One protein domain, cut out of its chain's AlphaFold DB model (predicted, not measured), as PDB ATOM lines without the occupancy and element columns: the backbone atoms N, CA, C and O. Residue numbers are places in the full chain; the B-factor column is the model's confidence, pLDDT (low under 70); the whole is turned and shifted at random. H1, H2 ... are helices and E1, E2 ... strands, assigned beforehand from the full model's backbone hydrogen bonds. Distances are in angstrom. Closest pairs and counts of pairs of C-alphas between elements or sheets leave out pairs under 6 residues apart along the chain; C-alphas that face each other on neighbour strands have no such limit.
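AT A GLANCE: This is residues 2 to 122 of the 125 residues of an uncharacterized protein of Propionibacterium sp (UniProt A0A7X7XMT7). Two lobes meet end to end: one is a cluster of three short helices, H3, H4 and H5, with the small hairpin E3 and E4 packed on H3 and H5, and the other is the hairpin E1 and E2 with H1 and H2 as two arms leading away from it. The lobes join mainly where E2 meets H4; residues 2 to 7 of H1, residues 48 to 54 and the loop 110 to 115 stick out. The printed part has 121 residues, in the order H1 E1 E2 H2 H3 H4 H5 E3 E4, mostly helix, with two antiparallel two-stranded sheets. It is compact, with a radius of gyration of the C-alphas of 15.7 A and spans of 47 by 33 by 24 A.

IN THESE COORDINATES: H1, residues 2 to 11, begins at C-alpha 2 (193.979, 78.911, 62.889) and is 14.5 A long. E1 is residues 22 to 24, E2 36 to 38. H2, residues 40 to 52, measures 18.5 A; H3, 62 to 73, 16.2 A; H4, 78 to 85, 10.5 A; H5, 93 to 101, 12.4 A. E3 is 105 to 107; E4, 119 to 121, ends at C-alpha 121 (186.595, 95.498, 83.672).

HOW THE PARTS SIT: H1 and H2 are apart. In the hairpin E1 and E2, N 23 and O 37 are 2.9 A apart, within hydrogen-bond range. The closest C-alphas of E2 and H4, His 37 and Leu 84, are 5.7 A apart. With residues 62 to 66 alone, H3 touches H4 at a steep tilt of 65 degrees, opposite ways; the C-alphas of Ala 66 and Leu 81 are closest, 6.2 A. With residues 62 to 67 alone, H3 touches H5, closest at C-alphas Glu 63 and Val 95, 5.9 A. The closest C-alphas of H5 and E3 are Glu 100 and Ala 106, 5.5 A; those of H3 and E4 are Ala 70 and Tyr 121, also 5.5 A. In the hairpin E3 and E4, N 120 and O 106 are 2.8 A apart, within hydrogen-bond range. In H1, H2, H3, H4 and H5 every O i to N i+4 pair is within hydrogen-bond range.

THE WHOLE: The two C-alphas farthest apart, Ala 53 and Ala 110, are 48.3 A apart. The printed part has no cut. The links E1 to E2 and E3 to E4 are long. Mean pLDDT of the printed part is 92.6; residues 2 to 3 are under 70.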
ATOM      1  N   ALA A   2     192.725  79.294  63.570       56.31
ATOM      2  CA  ALA A   2     193.979  78.911  62.889       56.31
ATOM      3  C   ALA A   2     194.614  79.986  61.970       56.31
ATOM      4  O   ALA A   2     195.830  80.166  61.976       56.31
ATOM      5  N   ALA A   3     193.806  80.741  61.215       62.66
ATOM      6  CA  ALA A   3     194.317  81.782  60.315       62.66
ATOM      7  C   ALA A   3     194.980  82.957  61.064       62.66
ATOM      8  O   ALA A   3     196.009  83.467  60.623       62.66
ATOM      9  N   ALA A   4     194.427  83.350  62.218       74.56
ATOM     10  CA  ALA A   4     194.971  84.432  63.040       74.56
ATOM     11  C   ALA A   4     196.323  84.038  63.653       74.56
ATOM     12  O   ALA A   4     197.279  84.808  63.583       74.56
ATOM     13  N   SER A   5     196.445  82.806  64.157       77.06
ATOM     14  CA  SER A   5     197.712  82.273  64.674       77.06
ATOM     15  C   SER A   5     198.786  82.189  63.583       77.06
ATOM     16  O   SER A   5     199.931  82.573  63.814       77.06
ATOM     17  N   GLY A   6     198.418  81.760  62.370       82.25
ATOM     18  CA  GLY A   6     199.333  81.730  61.225       82.25
ATOM     19  C   GLY A   6     199.811  83.122  60.794       82.25
ATOM     20  O   GLY A   6     200.982  83.294  60.456       82.25
ATOM     21  N   ALA A   7     198.935  84.130  60.839       86.50
ATOM     22  CA  ALA A   7     199.300  85.517  60.557       86.50
ATOM     23  C   ALA A   7     200.240  86.091  61.630       86.50
ATOM     24  O   ALA A   7     201.265  86.679  61.287       86.50
ATOM     25  N   LEU A   8     199.951  85.856  62.914       85.94
ATOM     26  CA  LEU A   8     200.811  86.284  64.023       85.94
ATOM     27  C   LEU A   8     202.200  85.642  63.951       85.94
ATOM     28  O   LEU A   8     203.194  86.338  64.111       85.94
ATOM     29  N   ALA A   9     202.293  84.355  63.607       85.81
ATOM     30  CA  ALA A   9     203.576  83.672  63.425       85.81
ATOM     31  C   ALA A   9     204.391  84.198  62.228       85.81
ATOM     32  O   ALA A   9     205.609  84.013  62.159       85.81
ATOM     33  N   LYS A  10     203.745  84.810  61.230       88.81
ATOM     34  CA  LYS A  10     204.451  85.510  60.145       88.81
ATOM     35  C   LYS A  10     204.904  86.889  60.611       88.81
ATOM     36  O   LYS A  10     206.067  87.233  60.429       88.81
ATOM     37  N   LEU A  11     204.013  87.640  61.257       89.88
ATOM     38  CA  LEU A  11     204.300  88.982  61.764       89.88
ATOM     39  C   LEU A  11     205.375  88.993  62.855       89.88
ATOM     40  O   LEU A  11     206.169  89.926  62.887       89.88
ATOM     41  N   SER A  12     205.468  87.953  63.687       88.38
ATOM     42  CA  SER A  12     206.496  87.844  64.732       88.38
ATOM     43  C   SER A  12     207.920  87.770  64.177       88.38
ATOM     44  O   SER A  12     208.878  88.032  64.895       88.38
ATOM     45  N   ARG A  13     208.064  87.428  62.892       90.44
ATOM     46  CA  ARG A  13     209.337  87.414  62.158       90.44
ATOM     47  C   ARG A  13     209.471  88.582  61.186       90.44
ATOM     48  O   ARG A  13     210.509  88.723  60.549       90.44
ATOM     49  N   ALA A  14     208.425  89.389  61.032       92.00
ATOM     50  CA  ALA A  14     208.439  90.524  60.131       92.00
ATOM     51  C   ALA A  14     209.194  91.692  60.766       92.00
ATOM     52  O   ALA A  14     209.040  91.995  61.954       92.00
ATOM     53  N   THR A  15     209.964  92.386  59.938       91.56
ATOM     54  CA  THR A  15     210.684  93.597  60.318       91.56
ATOM     55  C   THR A  15     210.199  94.782  59.506       91.56
ATOM     56  O   THR A  15     209.820  94.651  58.342       91.56
ATOM     57  N   ILE A  16     210.253  95.956  60.114       85.12
ATOM     58  CA  ILE A  16     210.029  97.240  59.464       85.12
ATOM     59  C   ILE A  16     211.227  98.131  59.815       85.12
ATOM     60  O   ILE A  16     211.627  98.234  60.977       85.12
ATOM     61  N   GLY A  17     211.902  98.671  58.798       83.12
ATOM     62  CA  GLY A  17     213.249  99.220  58.974       83.12
ATOM     63  C   GLY A  17     214.216  98.160  59.527       83.12
ATOM     64  O   GLY A  17     214.406  97.114  58.913       83.12
ATOM     65  N   ARG A  18     214.816  98.426  60.696       85.00
ATOM     66  CA  ARG A  18     215.740  97.505  61.394       85.00
ATOM     67  C   ARG A  18     215.132  96.823  62.629       85.00
ATOM     68  O   ARG A  18     215.860  96.170  63.369       85.00
ATOM     69  N   GLY A  19     213.835  97.006  62.885       89.31
ATOM     70  CA  GLY A  19     213.172  96.513  64.095       89.31
ATOM     71  C   GLY A  19     212.009  95.561  63.804       89.31
ATOM     72  O   GLY A  19     211.480  95.564  62.690       89.31
ATOM     73  N   PRO A  20     211.589  94.751  64.791       94.25
ATOM     74  CA  PRO A  20     210.422  93.885  64.657       94.25
ATOM     75  C   PRO A  20     209.125  94.696  64.545       94.25
ATOM     76  O   PRO A  20     208.993  95.783  65.117       94.25
ATOM     77  N   VAL A  21     208.150  94.161  63.806       95.00
ATOM     78  CA  VAL A  21     206.832  94.800  63.630       95.00
ATOM     79  C   VAL A  21     205.971  94.662  64.885       95.00
ATOM     80  O   VAL A  21     205.315  95.625  65.285       95.00
ATOM     81  N   ILE A  22     205.973  93.479  65.503       95.62
ATOM     82  CA  ILE A  22     205.211  93.182  66.719       95.62
ATOM     83  C   ILE A  22     206.116  92.674  67.837       95.62
ATOM     84  O   ILE A  22     207.171  92.103  67.572       95.62
ATOM     85  N   ASP A  23     205.658  92.844  69.071       95.38
ATOM     86  CA  ASP A  23     206.274  92.285  70.272       95.38
ATOM     87  C   ASP A  23     205.196  91.765  71.237       95.38
ATOM     88  O   ASP A  23     204.003  92.078  71.118       95.38
ATOM     89  N   THR A  24     205.608  90.940  72.189       95.38
ATOM     90  CA  THR A  24     204.749  90.421  73.253       95.38
ATOM     91  C   THR A  24     204.479  91.482  74.315       95.38
ATOM     92  O   THR A  24     205.327  92.311  74.634       95.38
ATOM     93  N   THR A  25     203.262  91.500  74.851       96.56
ATOM     94  CA  THR A  25     202.869  92.458  75.888       96.56
ATOM     95  C   THR A  25     203.399  92.031  77.254       96.56
ATOM     96  O   THR A  25     203.090  90.945  77.743       96.56
ATOM     97  N   ASN A  26     204.141  92.920  77.911       95.75
ATOM     98  CA  ASN A  26     204.654  92.684  79.259       95.75
ATOM     99  C   ASN A  26     203.544  92.713  80.322       95.75
ATOM    100  O   ASN A  26     202.592  93.483  80.227       95.75
ATOM    101  N   GLY A  27     203.701  91.923  81.388       92.62
ATOM    102  CA  GLY A  27     202.760  91.898  82.519       92.62
ATOM    103  C   GLY A  27     201.513  91.034  82.299       92.62
ATOM    104  O   GLY A  27     200.603  91.060  83.130       92.62
ATOM    105  N   VAL A  28     201.470  90.268  81.207       93.94
ATOM    106  CA  VAL A  28     200.485  89.199  81.015       93.94
ATOM    107  C   VAL A  28     200.821  88.040  81.981       93.94
ATOM    108  O   VAL A  28     201.976  87.630  82.017       93.94
ATOM    109  N   PRO A  29     199.864  87.530  82.782       91.38
ATOM    110  CA  PRO A  29     200.073  86.435  83.722       91.38
ATOM    111  C   PRO A  29     200.521  85.146  83.046       91.38
ATOM    112  O   PRO A  29     200.051  84.821  81.953       91.38
ATOM    113  N   ASP A  30     201.335  84.373  83.758       88.38
ATOM    114  CA  ASP A  30     201.751  83.044  83.324       88.38
ATOM    115  C   ASP A  30     200.534  82.139  83.084       88.38
ATOM    116  O   ASP A  30     199.550  82.160  83.828       88.38
ATOM    117  N   GLY A  31     200.586  81.358  82.005       89.38
ATOM    118  CA  GLY A  31     199.492  80.480  81.583       89.38
ATOM    119  C   GLY A  31     198.324  81.184  80.881       89.38
ATOM    120  O   GLY A  31     197.446  80.501  80.354       89.38
ATOM    121  N   ALA A  32     198.299  82.521  80.818       89.50
ATOM    122  CA  ALA A  32     197.339  83.241  79.988       89.50
ATOM    123  C   ALA A  32     197.775  83.250  78.512       89.50
ATOM    124  O   ALA A  32     198.959  83.180  78.190       89.50
ATOM    125  N   GLU A  33     196.810  83.384  77.596       89.94
ATOM    126  CA  GLU A  33     197.108  83.502  76.164       89.94
ATOM    127  C   GLU A  33     198.014  84.716  75.896       89.94
ATOM    128  O   GLU A  33     197.749  85.815  76.404       89.94
ATOM    129  N   THR A  34     199.050  84.501  75.079       91.31
ATOM    130  CA  THR A  34     200.018  85.517  74.659       91.31
ATOM    131  C   THR A  34     199.331  86.679  73.957       91.31
ATOM    132  O   THR A  34     198.551  86.496  73.024       91.31
ATOM    133  N   VAL A  35     199.685  87.891  74.368       93.88
ATOM    134  CA  VAL A  35     199.192  89.125  73.759       93.88
ATOM    135  C   VAL A  35     200.316  89.751  72.948       93.88
ATOM    136  O   VAL A  35     201.455  89.820  73.407       93.88
ATOM    137  N   TRP A  36     199.972  90.211  71.750       94.75
ATOM    138  CA  TRP A  36     200.882  90.868  70.822       94.75
ATOM    139  C   TRP A  36     200.465  92.320  70.616       94.75
ATOM    140  O   TRP A  36     199.274  92.639  70.611       94.75
ATOM    141  N   HIS A  37     201.438  93.193  70.390       94.81
ATOM    142  CA  HIS A  37     201.218  94.597  70.054       94.81
ATOM    143  C   HIS A  37     202.208  95.055  68.987       94.81
ATOM    144  O   HIS A  37     203.255  94.439  68.807       94.81
ATOM    145  N   LEU A  38     201.876  96.129  68.266       94.56
ATOM    146  CA  LEU A  38     202.832  96.780  67.372       94.56
ATOM    147  C   LEU A  38     203.937  97.434  68.196       94.56
ATOM    148  O   LEU A  38     203.654  98.091  69.199       94.56
ATOM    149  N   THR A  39     205.178  97.320  67.736       94.44
ATOM    150  CA  THR A  39     206.282  98.030  68.382       94.44
ATOM    151  C   THR A  39     206.137  99.545  68.188       94.44
ATOM    152  O   THR A  39     205.590  99.987  67.170       94.44
ATOM    153  N   PRO A  40     206.663 100.379  69.107       92.19
ATOM    154  CA  PRO A  40     206.619 101.832  68.948       92.19
ATOM    155  C   PRO A  40     207.243 102.300  67.626       92.19
ATOM    156  O   PRO A  40     206.680 103.151  66.942       92.19
ATOM    157  N   ALA A  41     208.353 101.675  67.217       92.31
ATOM    158  CA  ALA A  41     209.003 101.948  65.938       92.31
ATOM    159  C   ALA A  41     208.087 101.627  64.744       92.31
ATOM    160  O   ALA A  41     207.982 102.432  63.815       92.31
ATOM    161  N   ALA A  42     207.386 100.488  64.777       93.94
ATOM    162  CA  ALA A  42     206.431 100.120  63.736       93.94
ATOM    163  C   ALA A  42     205.260 101.109  63.658       93.94
ATOM    164  O   ALA A  42     204.897 101.526  62.558       93.94
ATOM    165  N   VAL A  43     204.707 101.537  64.801       93.06
ATOM    166  CA  VAL A  43     203.651 102.564  64.848       93.06
ATOM    167  C   VAL A  43     204.139 103.876  64.229       93.06
ATOM    168  O   VAL A  43     203.458 104.418  63.359       93.06
ATOM    169  N   SER A  44     205.326 104.361  64.606       92.25
ATOM    170  CA  SER A  44     205.884 105.606  64.065       92.25
ATOM    171  C   SER A  44     206.099 105.554  62.551       92.25
ATOM    172  O   SER A  44     205.750 106.506  61.854       92.25
ATOM    173  N   MET A  45     206.616 104.445  62.016       93.19
ATOM    174  CA  MET A  45     206.785 104.295  60.565       93.19
ATOM    175  C   MET A  45     205.452 104.195  59.832       93.19
ATOM    176  O   MET A  45     205.274 104.835  58.801       93.19
ATOM    177  N   LEU A  46     204.486 103.455  60.377       91.38
ATOM    178  CA  LEU A  46     203.145 103.364  59.801       91.38
ATOM    179  C   LEU A  46     202.442 104.729  59.755       91.38
ATOM    180  O   LEU A  46     201.772 105.029  58.771       91.38
ATOM    181  N   GLN A  47     202.617 105.564  60.781       93.06
ATOM    182  CA  GLN A  47     202.131 106.948  60.788       93.06
ATOM    183  C   GLN A  47     202.859 107.829  59.763       93.06
ATOM    184  O   GLN A  47     202.236 108.695  59.148       93.06
ATOM    185  N   GLY A  48     204.160 107.609  59.560       92.75
ATOM    186  CA  GLY A  48     204.931 108.251  58.492       92.75
ATOM    187  C   GLY A  48     204.374 107.916  57.107       92.75
ATOM    188  O   GLY A  48     204.025 108.821  56.355       92.75
ATOM    189  N   PHE A  49     204.173 106.628  56.820       92.94
ATOM    190  CA  PHE A  49     203.603 106.165  55.550       92.94
ATOM    191  C   PHE A  49     202.158 106.614  55.325       92.94
ATOM    192  O   PHE A  49     201.752 106.823  54.183       92.94
ATOM    193  N   ASP A  50     201.360 106.762  56.386       94.19
ATOM    194  CA  ASP A  50     200.030 107.365  56.270       94.19
ATOM    195  C   ASP A  50     200.137 108.806  55.778       94.19
ATOM    196  O   ASP A  50     199.464 109.179  54.818       94.19
ATOM    197  N   ARG A  51     201.022 109.594  56.400       93.88
ATOM    198  CA  ARG A  51     201.240 110.999  56.051       93.88
ATOM    199  C   ARG A  51     201.737 111.155  54.617       93.88
ATOM    200  O   ARG A  51     201.200 111.980  53.888       93.88
ATOM    201  N   GLU A  52     202.719 110.354  54.212       95.19
ATOM    202  CA  GLU A  52     203.267 110.360  52.848       95.19
ATOM    203  C   GLU A  52     202.215 109.989  51.801       95.19
ATOM    204  O   GLU A  52     202.146 110.603  50.740       95.19
ATOM    205  N   ALA A  53     201.349 109.027  52.115       95.50
ATOM    206  CA  ALA A  53     200.270 108.602  51.230       95.50
ATOM    207  C   ALA A  53     199.037 109.527  51.268       95.50
ATOM    208  O   ALA A  53     198.023 109.198  50.652       95.50
ATOM    209  N   GLY A  54     199.062 110.623  52.037       95.50
ATOM    210  CA  GLY A  54     197.897 111.489  52.245       95.50
ATOM    211  C   GLY A  54     196.719 110.788  52.937       95.50
ATOM    212  O   GLY A  54     195.575 111.227  52.827       95.50
ATOM    213  N   ARG A  55     196.970 109.677  53.639       94.06
ATOM    214  CA  ARG A  55     195.947 108.905  54.351       94.06
ATOM    215  C   ARG A  55     195.737 109.471  55.746       94.06
ATOM    216  O   ARG A  55     196.656 109.515  56.558       94.06
ATOM    217  N   ASN A  56     194.494 109.816  56.064       87.06
ATOM    218  CA  ASN A  56     194.115 110.242  57.407       87.06
ATOM    219  C   ASN A  56     193.533 109.067  58.209       87.06
ATOM    220  O   ASN A  56     192.319 108.941  58.377       87.06
ATOM    221  N   ARG A  57     194.404 108.158  58.663       89.62
ATOM    222  CA  ARG A  57     194.008 107.062  59.556       89.62
ATOM    223  C   ARG A  57     193.880 107.578  60.989       89.62
ATOM    224  O   ARG A  57     194.840 108.087  61.562       89.62
ATOM    225  N   VAL A  58     192.720 107.349  61.604       91.38
ATOM    226  CA  VAL A  58     192.520 107.609  63.035       91.38
ATOM    227  C   VAL A  58     193.160 106.486  63.848       91.38
ATOM    228  O   VAL A  58     192.727 105.335  63.793       91.38
ATOM    229  N   TRP A  59     194.188 106.827  64.620       92.31
ATOM    230  CA  TRP A  59     194.819 105.908  65.565       92.31
ATOM    231  C   TRP A  59     194.068 105.907  66.904       92.31
ATOM    232  O   TRP A  59     193.584 106.957  67.336       92.31
ATOM    233  N   PRO A  60     193.937 104.749  67.578       94.06
ATOM    234  CA  PRO A  60     193.225 104.675  68.845       94.06
ATOM    235  C   PRO A  60     193.978 105.425  69.951       94.06
ATOM    236  O   PRO A  60     195.205 105.386  70.028       94.06
ATOM    237  N   THR A  61     193.228 106.081  70.839       95.62
ATOM    238  CA  THR A  61     193.788 106.707  72.042       95.62
ATOM    239  C   THR A  61     194.212 105.649  73.064       95.62
ATOM    240  O   THR A  61     193.788 104.492  72.995       95.62
ATOM    241  N   ARG A  62     195.023 106.042  74.054       97.06
ATOM    242  CA  ARG A  62     195.449 105.136  75.135       97.06
ATOM    243  C   ARG A  62     194.256 104.620  75.936       97.06
ATOM    244  O   ARG A  62     194.221 103.441  76.269       97.06
ATOM    245  N   GLU A  63     193.273 105.476  76.183       96.75
ATOM    246  CA  GLU A  63     192.004 105.151  76.836       96.75
ATOM    247  C   GLU A  63     191.254 104.088  76.035       96.75
ATOM    248  O   GLU A  63     190.828 103.083  76.595       96.75
ATOM    249  N   ARG A  64     191.153 104.257  74.709       96.56
ATOM    250  CA  ARG A  64     190.470 103.296  73.836       96.56
ATOM    251  C   ARG A  64     191.193 101.951  73.788       96.56
ATOM    252  O   ARG A  64     190.531 100.916  73.805       96.56
ATOM    253  N   ILE A  65     192.526 101.952  73.755       97.38
ATOM    254  CA  ILE A  65     193.338 100.727  73.832       97.38
ATOM    255  C   ILE A  65     193.108 100.031  75.177       97.38
ATOM    256  O   ILE A  65     192.795  98.842  75.199       97.38
ATOM    257  N   ALA A  66     193.210 100.765  76.288       97.75
ATOM    258  CA  ALA A  66     193.011 100.232  77.633       97.75
ATOM    259  C   ALA A  66     191.607  99.642  77.813       97.75
ATOM    260  O   ALA A  66     191.467  98.522  78.303       97.75
ATOM    261  N   ALA A  67     190.585 100.371  77.364       96.81
ATOM    262  CA  ALA A  67     189.196  99.952  77.434       96.81
ATOM    263  C   ALA A  67     188.947  98.689  76.600       96.81
ATOM    264  O   ALA A  67     188.413  97.701  77.103       96.81
ATOM    265  N   SER A  68     189.406  98.684  75.344       96.69
ATOM    266  CA  SER A  68     189.281  97.532  74.446       96.69
ATOM    267  C   SER A  68     189.990  96.297  75.000       96.69
ATOM    268  O   SER A  68     189.446  95.195  74.932       96.69
ATOM    269  N   TYR A  69     191.193  96.464  75.553       97.25
ATOM    270  CA  TYR A  69     191.956  95.366  76.139       97.25
ATOM    271  C   TYR A  69     191.271  94.816  77.393       97.25
ATOM    272  O   TYR A  69     191.050  93.608  77.495       97.25
ATOM    273  N   ALA A  70     190.877  95.690  78.324       97.19
ATOM    274  CA  ALA A  70     190.207  95.283  79.554       97.19
ATOM    275  C   ALA A  70     188.870  94.586  79.271       97.19
ATOM    276  O   ALA A  70     188.581  93.572  79.898       97.19
ATOM    277  N   ARG A  71     188.100  95.064  78.286       96.75
ATOM    278  CA  ARG A  71     186.866  94.410  77.831       96.75
ATOM    279  C   ARG A  71     187.117  92.998  77.304       96.75
ATOM    280  O   ARG A  71     186.376  92.084  77.641       96.75
ATOM    281  N   ALA A  72     188.167  92.807  76.505       95.56
ATOM    282  CA  ALA A  72     188.500  91.501  75.935       95.56
ATOM    283  C   ALA A  72     189.091  90.519  76.963       95.56
ATOM    284  O   ALA A  72     188.912  89.311  76.835       95.56
ATOM    285  N   ARG A  73     189.816  91.019  77.971       94.94
ATOM    286  CA  ARG A  73     190.591  90.195  78.921       94.94
ATOM    287  C   ARG A  73     190.023  90.173  80.338       94.94
ATOM    288  O   ARG A  73     190.589  89.524  81.213       94.94
ATOM    289  N   GLY A  74     188.962  90.930  80.597       96.00
ATOM    290  CA  GLY A  74     188.371  91.131  81.922       96.00
ATOM    291  C   GLY A  74     189.222  91.968  82.889       96.00
ATOM    292  O   GLY A  74     188.761  92.295  83.984       96.00
ATOM    293  N   ARG A  75     190.461  92.326  82.526       96.62
ATOM    294  CA  ARG A  75     191.377  93.117  83.355       96.62
ATOM    295  C   ARG A  75     192.465  93.815  82.544       96.62
ATOM    296  O   ARG A  75     192.758  93.424  81.419       96.62
ATOM    297  N   ILE A  76     193.120  94.788  83.167       97.75
ATOM    298  CA  ILE A  76     194.336  95.427  82.665       97.75
ATOM    299  C   ILE A  76     195.216  95.915  83.820       97.75
ATOM    300  O   ILE A  76     194.717  96.442  84.813       97.75
ATOM    301  N   SER A  77     196.528  95.746  83.709       96.88
ATOM    302  CA  SER A  77     197.520  96.362  84.598       96.88
ATOM    303  C   SER A  77     198.209  97.558  83.933       96.88
ATOM    304  O   SER A  77     198.184  97.715  82.711       96.88
ATOM    305  N   SER A  78     198.868  98.406  84.728       96.50
ATOM    306  CA  SER A  78     199.703  99.492  84.195       96.50
ATOM    307  C   SER A  78     200.892  98.970  83.385       96.50
ATOM    308  O   SER A  78     201.292  99.617  82.421       96.50
ATOM    309  N   THR A  79     201.427  97.796  83.734       96.69
ATOM    310  CA  THR A  79     202.489  97.125  82.970       96.69
ATOM    311  C   THR A  79     201.996  96.707  81.588       96.69
ATOM    312  O   THR A  79     202.640  97.037  80.593       96.69
ATOM    313  N   GLU A  80     200.822  96.068  81.519       97.81
ATOM    314  CA  GLU A  80     200.200  95.687  80.246       97.81
ATOM    315  C   GLU A  80     199.900  96.926  79.400       97.81
ATOM    316  O   GLU A  80     200.311  96.989  78.244       97.81
ATOM    317  N   LEU A  81     199.261  97.953  79.974       97.69
ATOM    318  CA  LEU A  81     198.947  99.177  79.234       97.69
ATOM    319  C   LEU A  81     200.207  99.891  78.737       97.69
ATOM    320  O   LEU A  81     200.244 100.318  77.586       97.69
ATOM    321  N   GLY A  82     201.235 100.006  79.582       97.38
ATOM    322  CA  GLY A  82     202.512 100.610  79.211       97.38
ATOM    323  C   GLY A  82     203.136  99.907  78.009       97.38
ATOM    324  O   GLY A  82     203.486 100.560  77.028       97.38
ATOM    325  N   SER A  83     203.165  98.575  78.031       97.25
ATOM    326  CA  SER A  83     203.644  97.781  76.902       97.25
ATOM    327  C   SER A  83     202.803  98.009  75.643       97.25
ATOM    328  O   SER A  83     203.360  98.347  74.607       97.25
ATOM    329  N   LEU A  84     201.470  97.918  75.732       97.31
ATOM    330  CA  LEU A  84     200.566  98.073  74.583       97.31
ATOM    331  C   LEU A  84     200.718  99.416  73.854       97.31
ATOM    332  O   LEU A  84     200.532  99.474  72.641       97.31
ATOM    333  N   VAL A  85     201.013 100.498  74.585       96.19
ATOM    334  CA  VAL A  85     201.065 101.866  74.032       96.19
ATOM    335  C   VAL A  85     202.483 102.418  73.888       96.19
ATOM    336  O   VAL A  85     202.639 103.594  73.557       96.19
ATOM    337  N   GLY A  86     203.511 101.610  74.165       95.00
ATOM    338  CA  GLY A  86     204.903 102.049  74.095       95.00
ATOM    339  C   GLY A  86     205.271 103.116  75.128       95.00
ATOM    340  O   GLY A  86     206.006 104.048  74.811       95.00
ATOM    341  N   ALA A  87     204.733 103.028  76.345       95.50
ATOM    342  CA  ALA A  87     204.993 103.970  77.431       95.50
ATOM    343  C   ALA A  87     205.478 103.261  78.702       95.50
ATOM    344  O   ALA A  87     205.156 102.104  78.962       95.50
ATOM    345  N   TYR A  88     206.201 103.986  79.556       94.75
ATOM    346  CA  TYR A  88     206.534 103.479  80.887       94.75
ATOM    347  C   TYR A  88     205.260 103.272  81.729       94.75
ATOM    348  O   TYR A  88     204.372 104.133  81.694       94.75
ATOM    349  N   PRO A  89     205.167 102.196  82.540       93.69
ATOM    350  CA  PRO A  89     203.997 101.931  83.387       93.69
ATOM    351  C   PRO A  89     203.628 103.089  84.327       93.69
ATOM    352  O   PRO A  89     202.453 103.314  84.614       93.69
ATOM    353  N   SER A  90     204.619 103.870  84.771       92.62
ATOM    354  CA  SER A  90     204.427 105.079  85.584       92.62
ATOM    355  C   SER A  90     203.611 106.167  84.879       92.62
ATOM    356  O   SER A  90     202.941 106.956  85.539       92.62
ATOM    357  N   ASN A  91     203.627 106.200  83.545       94.62
ATOM    358  CA  ASN A  91     203.056 107.285  82.746       94.62
ATOM    359  C   ASN A  91     201.618 106.998  82.290       94.62
ATOM    360  O   ASN A  91     200.980 107.859  81.687       94.62
ATOM    361  N   VAL A  92     201.107 105.792  82.549       96.00
ATOM    362  CA  VAL A  92     199.767 105.357  82.114       96.00
ATOM    363  C   VAL A  92     198.775 105.210  83.272       96.00
ATOM    364  O   VAL A  92     197.597 104.952  83.046       96.00
ATOM    365  N   GLY A  93     199.220 105.430  84.513       94.62
ATOM    366  CA  GLY A  93     198.358 105.446  85.698       94.62
ATOM    367  C   GLY A  93     197.147 106.388  85.580       94.62
ATOM    368  O   GLY A  93     196.036 105.943  85.868       94.62
ATOM    369  N   PRO A  94     197.308 107.641  85.102       96.75
ATOM    370  CA  PRO A  94     196.181 108.558  84.915       96.75
ATOM    371  C   PRO A  94     195.098 108.034  83.960       96.75
ATOM    372  O   PRO A  94     193.919 108.258  84.212       96.75
ATOM    373  N   VAL A  95     195.476 107.286  82.916       97.50
ATOM    374  CA  VAL A  95     194.529 106.675  81.962       97.50
ATOM    375  C   VAL A  95     193.646 105.648  82.672       97.50
ATOM    376  O   VAL A  95     192.426 105.676  82.542       97.50
ATOM    377  N   LEU A  96     194.257 104.762  83.466       96.62
ATOM    378  CA  LEU A  96     193.518 103.753  84.231       96.62
ATOM    379  C   LEU A  96     192.640 104.381  85.317       96.62
ATOM    380  O   LEU A  96     191.540 103.895  85.554       96.62
ATOM    381  N   LYS A  97     193.113 105.458  85.955       95.56
ATOM    382  CA  LYS A  97     192.344 106.195  86.963       95.56
ATOM    383  C   LYS A  97     191.107 106.848  86.352       95.56
ATOM    384  O   LYS A  97     190.037 106.728  86.926       95.56
ATOM    385  N   ARG A  98     191.238 107.472  85.179       96.69
ATOM    386  CA  ARG A  98     190.104 108.080  84.476       96.69
ATOM    387  C   ARG A  98     189.041 107.042  84.115       96.69
ATOM    388  O   ARG A  98     187.880 107.232  84.428       96.69
ATOM    389  N   LEU A  99     189.451 105.897  83.566       96.62
ATOM    390  CA  LEU A  99     188.522 104.797  83.280       96.62
ATOM    391  C   LEU A  99     187.882 104.199  84.547       96.62
ATOM    392  O   LEU A  99     186.803 103.622  84.472       96.62
ATOM    393  N   GLU A 100     188.538 104.293  85.704       95.81
ATOM    394  CA  GLU A 100     187.941 103.926  86.993       95.81
ATOM    395  C   GLU A 100     186.902 104.962  87.451       95.81
ATOM    396  O   GLU A 100     185.818 104.584  87.882       95.81
ATOM    397  N   GLU A 101     187.218 106.255  87.332       95.38
ATOM    398  CA  GLU A 101     186.306 107.371  87.638       95.38
ATOM    399  C   GLU A 101     185.054 107.336  86.747       95.38
ATOM    400  O   GLU A 101     183.949 107.560  87.235       95.38
ATOM    401  N   ASP A 102     185.219 106.944  85.483       94.69
ATOM    402  CA  ASP A 102     184.139 106.739  84.511       94.69
ATOM    403  C   ASP A 102     183.361 105.418  84.746       94.69
ATOM    404  O   ASP A 102     182.459 105.077  83.984       94.69
ATOM    405  N   GLY A 103     183.717 104.630  85.769       95.31
ATOM    406  CA  GLY A 103     183.047 103.373  86.133       95.31
ATOM    407  C   GLY A 103     183.372 102.167  85.242       95.31
ATOM    408  O   GLY A 103     182.949 101.049  85.541       95.31
ATOM    409  N   PHE A 104     184.168 102.351  84.188       96.75
ATOM    410  CA  PHE A 104     184.558 101.298  83.241       96.75
ATOM    411  C   PHE A 104     185.497 100.256  83.874       96.75
ATOM    412  O   PHE A 104     185.471  99.063  83.544       96.75
ATOM    413  N   LEU A 105     186.349 100.708  84.796       97.19
ATOM    414  CA  LEU A 105     187.289  99.880  85.542       97.19
ATOM    415  C   LEU A 105     187.012  99.916  87.045       97.19
ATOM    416  O   LEU A 105     186.492 100.880  87.590       97.19
ATOM    417  N   ALA A 106     187.448  98.873  87.747       96.75
ATOM    418  CA  ALA A 106     187.542  98.882  89.202       96.75
ATOM    419  C   ALA A 106     188.892  98.338  89.672       96.75
ATOM    420  O   ALA A 106     189.403  97.375  89.091       96.75
ATOM    421  N   PRO A 107     189.463  98.869  90.761       96.62
ATOM    422  CA  PRO A 107     190.720  98.362  91.283       96.62
ATOM    423  C   PRO A 107     190.541  96.934  91.818       96.62
ATOM    424  O   PRO A 107     189.539  96.600  92.452       96.62
ATOM    425  N   SER A 108     191.539  96.075  91.607       95.56
ATOM    426  CA  SER A 108     191.550  94.713  92.178       95.56
ATOM    427  C   SER A 108     191.619  94.694  93.712       95.56
ATOM    428  O   SER A 108     191.184  93.716  94.322       95.56
ATOM    429  N   ARG A 109     192.158  95.762  94.321       93.25
ATOM    430  CA  ARG A 109     192.307  95.963  95.773       93.25
ATOM    431  C   ARG A 109     192.279  97.452  96.138       93.25
ATOM    432  O   ARG A 109     192.757  98.281  95.362       93.25
ATOM    433  N   ALA A 110     191.819  97.779  97.346       89.06
ATOM    434  CA  ALA A 110     191.652  99.161  97.813       89.06
ATOM    435  C   ALA A 110     192.962  99.966  97.911       89.06
ATOM    436  O   ALA A 110     192.962 101.165  97.655       89.06
ATOM    437  N   SER A 111     194.091  99.317  98.225       87.00
ATOM    438  CA  SER A 111     195.394  99.987  98.361       87.00
ATOM    439  C   SER A 111     196.008 100.444  97.033       87.00
ATOM    440  O   SER A 111     196.980 101.198  97.045       87.00
ATOM    441  N   ARG A 112     195.470  99.986  95.889       85.00
ATOM    442  CA  ARG A 112     195.906 100.337  94.520       85.00
ATOM    443  C   ARG A 112     197.401 100.123  94.234       85.00
ATOM    444  O   ARG A 112     197.962 100.743  93.335       85.00
ATOM    445  N   ARG A 113     198.076  99.292  95.032       82.31
ATOM    446  CA  ARG A 113     199.535  99.120  95.008       82.31
ATOM    447  C   ARG A 113     199.939  97.685  95.303       82.31
ATOM    448  O   ARG A 113     199.196  96.941  95.942       82.31
ATOM    449  N   GLY A 114     201.161  97.353  94.897       83.25
ATOM    450  CA  GLY A 114     201.828  96.080  95.159       83.25
ATOM    451  C   GLY A 114     201.808  95.129  93.967       83.25
ATOM    452  O   GLY A 114     201.034  95.296  93.023       83.25
ATOM    453  N   THR A 115     202.666  94.113  94.032       84.38
ATOM    454  CA  THR A 115     202.823  93.085  92.996       84.38
ATOM    455  C   THR A 115     201.488  92.434  92.659       84.38
ATOM    456  O   THR A 115     200.706  92.125  93.559       84.38
ATOM    457  N   GLY A 116     201.202  92.268  91.365       87.88
ATOM    458  CA  GLY A 116     199.938  91.707  90.882       87.88
ATOM    459  C   GLY A 116     198.744  92.662  90.977       87.88
ATOM    460  O   GLY A 116     197.602  92.212  91.025       87.88
ATOM    461  N   PHE A 117     198.962  93.976  91.094       93.12
ATOM    462  CA  PHE A 117     197.870  94.944  91.002       93.12
ATOM    463  C   PHE A 117     197.388  95.075  89.553       93.12
ATOM    464  O   PHE A 117     198.178  95.246  88.627       93.12
ATOM    465  N   TYR A 118     196.072  95.020  89.374       96.06
ATOM    466  CA  TYR A 118     195.394  95.271  88.106       96.06
ATOM    467  C   TYR A 118     194.033  95.935  88.344       96.06
ATOM    468  O   TYR A 118     193.514  95.937  89.467       96.06
ATOM    469  N   CYS A 119     193.439  96.458  87.281       96.88
ATOM    470  CA  CYS A 119     192.066  96.936  87.236       96.88
ATOM    471  C   CYS A 119     191.186  95.901  86.525       96.88
ATOM    472  O   CYS A 119     191.573  95.372  85.485       96.88
ATOM    473  N   ARG A 120     190.021  95.585  87.092       97.44
ATOM    474  CA  ARG A 120     188.994  94.712  86.506       97.44
ATOM    475  C   ARG A 120     188.088  95.528  85.600       97.44
ATOM    476  O   ARG A 120     187.733  96.646  85.964       97.44
ATOM    477  N   TYR A 121     187.678  94.951  84.482       97.50
ATOM    478  CA  TYR A 121     186.595  95.498  83.672       97.50
ATOM    479  C   TYR A 121     185.258  95.354  84.410       97.50
ATOM    480  O   TYR A 121     185.008  94.317  85.031       97.50
ATOM    481  N   ARG A 122     184.425  96.399  84.382       95.81
ATOM    482  CA  ARG A 122     183.110  96.422  85.048       95.81
ATOM    483  C   ARG A 122     181.920  96.407  84.092       95.81
ATOM    484  O   ARG A 122     180.838  96.036  84.531       95.81
TER     485      ARG A 122